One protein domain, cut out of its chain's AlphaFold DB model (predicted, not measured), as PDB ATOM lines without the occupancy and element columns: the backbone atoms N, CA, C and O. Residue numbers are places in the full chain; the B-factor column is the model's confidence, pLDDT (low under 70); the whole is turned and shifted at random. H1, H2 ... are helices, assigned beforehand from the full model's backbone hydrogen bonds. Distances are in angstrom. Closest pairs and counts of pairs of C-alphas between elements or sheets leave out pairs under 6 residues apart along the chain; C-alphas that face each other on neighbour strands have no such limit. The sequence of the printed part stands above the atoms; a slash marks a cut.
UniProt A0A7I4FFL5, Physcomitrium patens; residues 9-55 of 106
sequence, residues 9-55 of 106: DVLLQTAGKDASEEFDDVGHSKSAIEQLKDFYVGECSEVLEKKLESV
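AT A GLANCE: This is residues 9 to 55 of the 106 residues of a protein of Physcomitrium patens (UniProt A0A7I4FFL5). Four short helices are strung along an open, C-shaped course of chain, with little contact between the parts. H4 lies alone at one end of the longest axis, reached by the link of residues 39 to 45, and H3 lies toward the other end, with H1 and H2 between them along that axis. The printed part has 47 residues with four named helices, H1, H2, H3 and H4 in that order, and no named strand; the class is all helix. The whole is loose, with a radius of gyration of the C-alphas of 12.3 A, and elongated, spanning 33 by 21 by 16 A.

IN THESE COORDINATES: H1 is residues 9 to 14, beginning at C-alpha 9 at (30.779, 36.392, 20.048). H2 is residues 20 to 26, 10.2 A from first to last C-alpha. H3, the longest, is residues 30 to 38 and measures 13.5 A. H4 is residues 46 to 53, 11.0 A long, ending at C-alpha 53 at (30.500, 14.835, 22.541).

HOW THE PARTS SIT: H1 touches no helix and is apart from H2, H3 and H4. H2 and H3 are apart, H2 and H4 are apart, and H3 and H4 are apart. The centre of H4 has a y of 12.208, against 32.084 for H1, 28.021 for H2 and 31.816 for H3. Residues 24 to 32 and 34 to 43 stand free. In H1 and H2 every O i to N i+4 pair is within hydrogen-bond range; in H3 it is 3 of 5 and in H4 3 of 4.

THE WHOLE: The two C-alphas farthest apart are those of Ser 31 and Ser 54, 34.6 A. The printed part has no cut. The links H1 to H2 and H2 to H3 are tight, and H3 to H4 is short. The mean pLDDT of the printed part is 83.4, and residues 47 to 55 are under 70.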
ATOM      1  N   ASP A   9      30.923  37.051  18.742       85.81
ATOM      2  CA  ASP A   9      30.779  36.392  20.048       85.81
ATOM      3  C   ASP A   9      29.937  35.109  19.975       85.81
ATOM      4  O   ASP A   9      30.326  34.061  20.497       85.81
ATOM      5  N   VAL A  10      28.798  35.168  19.280       87.00
ATOM      6  CA  VAL A  10      27.878  34.028  19.159       87.00
ATOM      7  C   VAL A  10      28.459  32.901  18.303       87.00
ATOM      8  O   VAL A  10      28.257  31.734  18.622       87.00
ATOM      9  N   LEU A  11      29.252  33.230  17.277       87.81
ATOM     10  CA  LEU A  11      29.953  32.237  16.457       87.81
ATOM     11  C   LEU A  11      31.090  31.576  17.239       87.81
ATOM     12  O   LEU A  11      31.347  30.387  17.084       87.81
ATOM     13  N   LEU A  12      31.779  32.336  18.095       88.69
ATOM     14  CA  LEU A  12      32.851  31.824  18.948       88.69
ATOM     15  C   LEU A  12      32.324  30.900  20.051       88.69
ATOM     16  O   LEU A  12      33.008  29.944  20.418       88.69
ATOM     17  N   GLN A  13      31.131  31.172  20.581       85.75
ATOM     18  CA  GLN A  13      30.511  30.363  21.631       85.75
ATOM     19  C   GLN A  13      30.075  28.979  21.129       85.75
ATOM     20  O   GLN A  13      30.160  27.997  21.878       85.75
ATOM     21  N   THR A  14      29.628  28.898  19.876       86.44
ATOM     22  CA  THR A  14      29.166  27.658  19.237       86.44
ATOM     23  C   THR A  14      30.218  27.024  18.322       86.44
ATOM     24  O   THR A  14      30.003  25.936  17.793       86.44
ATOM     25  N   ALA A  15      31.390  27.649  18.174       87.00
ATOM     26  CA  ALA A  15      32.482  27.128  17.362       87.00
ATOM     27  C   ALA A  15      32.857  25.692  17.764       87.00
ATOM     28  O   ALA A  15      33.177  25.407  18.920       87.00
ATOM     29  N   GLY A  16      32.868  24.791  16.780       84.69
ATOM     30  CA  GLY A  16      33.210  23.384  16.991       84.69
ATOM     31  C   GLY A  16      32.104  22.562  17.655       84.69
ATOM     32  O   GLY A  16      32.389  21.470  18.136       84.69
ATOM     33  N   LYS A  17      30.870  23.067  17.695       86.12
ATOM     34  CA  LYS A  17      29.667  22.323  18.077       86.12
ATOM     35  C   LYS A  17      28.656  22.372  16.936       86.12
ATOM     36  O   LYS A  17      28.776  23.206  16.039       86.12
ATOM     37  N   ASP A  18      27.673  21.484  16.990       88.88
ATOM     38  CA  ASP A  18      26.458  21.654  16.201       88.88
ATOM     39  C   ASP A  18      25.655  22.821  16.795       88.88
ATOM     40  O   ASP A  18      25.408  22.843  17.998       88.88
ATOM     41  N   ALA A  19      25.332  23.804  15.958       90.50
ATOM     42  CA  ALA A  19      24.616  25.027  16.321       90.50
ATOM     43  C   ALA A  19      23.275  25.140  15.574       90.50
ATOM     44  O   ALA A  19      22.767  26.245  15.373       90.50
ATOM     45  N   SER A  20      22.750  24.015  15.070       90.56
ATOM     46  CA  SER A  20      21.525  23.979  14.265       90.56
ATOM     47  C   SER A  20      20.311  24.496  15.041       90.56
ATOM     48  O   SER A  20      19.528  25.271  14.497       90.56
ATOM     49  N   GLU A  21      20.187  24.138  16.324       90.56
ATOM     50  CA  GLU A  21      19.103  24.608  17.198       90.56
ATOM     51  C   GLU A  21      19.191  26.124  17.420       90.56
ATOM     52  O   GLU A  21      18.230  26.843  17.152       90.56
ATOM     53  N   GLU A  22      20.364  26.644  17.802       89.56
ATOM     54  CA  GLU A  22      20.554  28.083  17.995       89.56
ATOM     55  C   GLU A  22      20.359  28.886  16.701       89.56
ATOM     56  O   GLU A  22      19.889  30.027  16.737       89.56
ATOM     57  N   PHE A  23      20.714  28.317  15.546       90.88
ATOM     58  CA  PHE A  23      20.505  28.956  14.250       90.88
ATOM     59  C   PHE A  23      19.014  29.068  13.897       90.88
ATOM     60  O   PHE A  23      18.578  30.130  13.430       90.88
ATOM     61  N   ASP A  24      18.239  28.009  14.138       91.25
ATOM     62  CA  ASP A  24      16.803  27.962  13.851       91.25
ATOM     63  C   ASP A  24      15.987  28.809  14.842       91.25
ATOM     64  O   ASP A  24      15.085  29.540  14.421       91.25
ATOM     65  N   ASP A  25      16.353  28.803  16.127       92.19
ATOM     66  CA  ASP A  25      15.681  29.562  17.191       92.19
ATOM     67  C   ASP A  25      15.747  31.080  16.985       92.19
ATOM     68  O   ASP A  25      14.810  31.814  17.311       92.19
ATOM     69  N   VAL A  26      16.845  31.573  16.405       89.56
ATOM     70  CA  VAL A  26      17.001  32.994  16.061       89.56
ATOM     71  C   VAL A  26      16.114  33.387  14.871       89.56
ATOM     72  O   VAL A  26      15.761  34.560  14.721       89.56
ATOM     73  N   GLY A  27      15.716  32.428  14.030       91.12
ATOM     74  CA  GLY A  27      14.851  32.677  12.879       91.12
ATOM     75  C   GLY A  27      15.552  33.446  11.758       91.12
ATOM     76  O   GLY A  27      15.060  34.477  11.288       91.12
ATOM     77  N   HIS A  28      16.713  32.955  11.316       91.12
ATOM     78  CA  HIS A  28      17.486  33.578  10.242       91.12
ATOM     79  C   HIS A  28      16.688  33.707   8.931       91.12
ATOM     80  O   HIS A  28      15.940  32.825   8.509       91.12
ATOM     81  N   SER A  29      16.855  34.843   8.249       93.25
ATOM     82  CA  SER A  29      16.165  35.108   6.983       93.25
ATOM     83  C   SER A  29      16.641  34.182   5.854       93.25
ATOM     84  O   SER A  29      17.754  33.662   5.875       93.25
ATOM     85  N   LYS A  30      15.841  34.049   4.785       91.88
ATOM     86  CA  LYS A  30      16.216  33.256   3.596       91.88
ATOM     87  C   LYS A  30      17.552  33.679   2.977       91.88
ATOM     88  O   LYS A  30      18.273  32.827   2.475       91.88
ATOM     89  N   SER A  31      17.881  34.972   3.032       90.25
ATOM     90  CA  SER A  31      19.161  35.486   2.537       90.25
ATOM     91  C   SER A  31      20.334  35.044   3.416       90.25
ATOM     92  O   SER A  31      21.386  34.719   2.881       90.25
ATOM     93  N   ALA A  32      20.151  34.955   4.737       89.38
ATOM     94  CA  ALA A  32      21.179  34.436   5.643       89.38
ATOM     95  C   ALA A  32      21.408  32.927   5.434       89.38
ATOM     96  O   ALA A  32      22.545  32.468   5.407       89.38
ATOM     97  N   ILE A  33      20.336  32.166   5.191       91.25
ATOM     98  CA  ILE A  33      20.423  30.742   4.823       91.25
ATOM     99  C   ILE A  33      21.138  30.561   3.474       91.25
ATOM    100  O   ILE A  33      21.843  29.578   3.263       91.25
ATOM    101  N   GLU A  34      20.960  31.491   2.535       92.62
ATOM    102  CA  GLU A  34      21.678  31.467   1.261       92.62
ATOM    103  C   GLU A  34      23.172  31.754   1.447       92.62
ATOM    104  O   GLU A  34      23.985  30.989   0.941       92.62
ATOM    105  N   GLN A  35      23.524  32.760   2.254       90.06
ATOM    106  CA  GLN A  35      24.915  33.071   2.605       90.06
ATOM    107  C   GLN A  35      25.619  31.910   3.319       90.06
ATOM    108  O   GLN A  35      26.804  31.691   3.093       90.06
ATOM    109  N   LEU A  36      24.907  31.122   4.135       90.69
ATOM    110  CA  LEU A  36      25.469  29.937   4.798       90.69
ATOM    111  C   LEU A  36      26.079  28.939   3.795       90.69
ATOM    112  O   LEU A  36      27.088  28.302   4.095       90.69
ATOM    113  N   LYS A  37      25.502  28.827   2.592       90.69
ATOM    114  CA  LYS A  37      25.977  27.902   1.550       90.69
ATOM    115  C   LYS A  37      27.361  28.276   1.028       90.69
ATOM    116  O   LYS A  37      28.124  27.380   0.681       90.69
ATOM    117  N   ASP A  38      27.695  29.565   1.012       91.50
ATOM    118  CA  ASP A  38      29.002  30.049   0.558       91.50
ATOM    119  C   ASP A  38      30.131  29.632   1.518       91.50
ATOM    120  O   ASP A  38      31.288  29.519   1.113       91.50
ATOM    121  N   PHE A  39      29.794  29.358   2.783       89.44
ATOM    122  CA  PHE A  39      30.725  28.914   3.824       89.44
ATOM    123  C   PHE A  39      30.712  27.395   4.054       89.44
ATOM    124  O   PHE A  39      31.350  26.907   4.987       89.44
ATOM    125  N   TYR A  40      30.008  26.629   3.219       91.50
ATOM    126  CA  TYR A  40      29.948  25.177   3.341       91.50
ATOM    127  C   TYR A  40      31.265  24.519   2.898       91.50
ATOM    128  O   TYR A  40      31.707  24.680   1.760       91.50
ATOM    129  N   VAL A  41      31.884  23.747   3.797       92.06
ATOM    130  CA  VAL A  41      33.168  23.059   3.545       92.06
ATOM    131  C   VAL A  41      33.009  21.534   3.432       92.06
ATOM    132  O   VAL A  41      33.796  20.891   2.739       92.06
ATOM    133  N   GLY A  42      31.995  20.944   4.074       90.62
ATOM    134  CA  GLY A  42      31.726  19.501   4.060       90.62
ATOM    135  C   GLY A  42      30.846  19.048   5.229       90.62
ATOM    136  O   GLY A  42      30.398  19.875   6.021       90.62
ATOM    137  N   GLU A  43      30.616  17.738   5.344       88.44
ATOM    138  CA  GLU A  43      29.814  17.129   6.420       88.44
ATOM    139  C   GLU A  43      30.699  16.428   7.458       88.44
ATOM    140  O   GLU A  43      31.732  15.834   7.124       88.44
ATOM    141  N   CYS A  44      30.286  16.480   8.725       81.94
ATOM    142  CA  CYS A  44      30.896  15.669   9.773       81.94
ATOM    143  C   CYS A  44      30.404  14.222   9.651       81.94
ATOM    144  O   CYS A  44      29.240  13.972   9.362       81.94
ATOM    145  N   SER A  45      31.296  13.249   9.851       81.81
ATOM    146  CA  SER A  45      30.886  11.844   9.916       81.81
ATOM    147  C   SER A  45      30.374  11.504  11.316       81.81
ATOM    148  O   SER A  45      30.932  11.976  12.306       81.81
ATOM    149  N   GLU A  46      29.387  10.611  11.413       72.25
ATOM    150  CA  GLU A  46      28.774  10.175  12.688       72.25
ATOM    151  C   GLU A  46      29.811   9.681  13.726       72.25
ATOM    152  O   GLU A  46      29.634   9.776  14.941       72.25
ATOM    153  N   VAL A  47      30.951   9.162  13.253       66.88
ATOM    154  CA  VAL A  47      32.068   8.708  14.099       66.88
ATOM    155  C   VAL A  47      32.789   9.883  14.779       66.88
ATOM    156  O   VAL A  47      33.300   9.735  15.891       66.88
ATOM    157  N   LEU A  48      32.850  11.042  14.121       63.16
ATOM    158  CA  LEU A  48      33.461  12.263  14.645       63.16
ATOM    159  C   LEU A  48      32.529  12.992  15.616       63.16
ATOM    160  O   LEU A  48      33.015  13.485  16.631       63.16
ATOM    161  N   GLU A  49      31.221  12.992  15.366       64.44
ATOM    162  CA  GLU A  49      30.217  13.618  16.243       64.44
ATOM    163  C   GLU A  49      30.257  13.006  17.648       64.44
ATOM    164  O   GLU A  49      30.480  13.702  18.639       64.44
ATOM    165  N   LYS A  50      30.234  11.670  17.725       61.03
ATOM    166  CA  LYS A  50      30.314  10.930  18.993       61.03
ATOM    167  C   LYS A  50      31.646  11.122  19.730       61.03
ATOM    168  O   LYS A  50      31.716  11.042  20.958       61.03
ATOM    169  N   LYS A  51      32.736  11.358  18.988       59.66
ATOM    170  CA  LYS A  51      34.048  11.693  19.565       59.66
ATOM    171  C   LYS A  51      34.014  13.097  20.172       59.66
ATOM    172  O   LYS A  51      34.591  13.288  21.239       59.66
ATOM    173  N   LEU A  52      33.356  14.050  19.520       58.88
ATOM    174  CA  LEU A  52      33.292  15.444  19.950       58.88
ATOM    175  C   LEU A  52      32.463  15.597  21.230       58.88
ATOM    176  O   LEU A  52      32.949  16.210  22.176       58.88
ATOM    177  N   GLU A  53      31.317  14.916  21.319       60.34
ATOM    178  CA  GLU A  53      30.500  14.835  22.541       60.34
ATOM    179  C   GLU A  53      31.296  14.290  23.741       60.34
ATOM    180  O   GLU A  53      31.200  14.801  24.854       60.34
ATOM    181  N   SER A  54      32.161  13.292  23.515       53.62
ATOM    182  CA  SER A  54      33.005  12.719  24.578       53.62
ATOM    183  C   SER A  54      34.180  13.611  25.007       53.62
ATOM    184  O   SER A  54      34.830  13.336  26.016       53.62
ATOM    185  N   VAL A  55      34.491  14.659  24.237       55.06
ATOM    186  CA  VAL A  55      35.591  15.600  24.507       55.06
ATOM    187  C   VAL A  55      35.062  16.927  25.065       55.06
ATOM    188  O   VAL A  55      35.815  17.649  25.715       55.06
TER     189      VAL A  55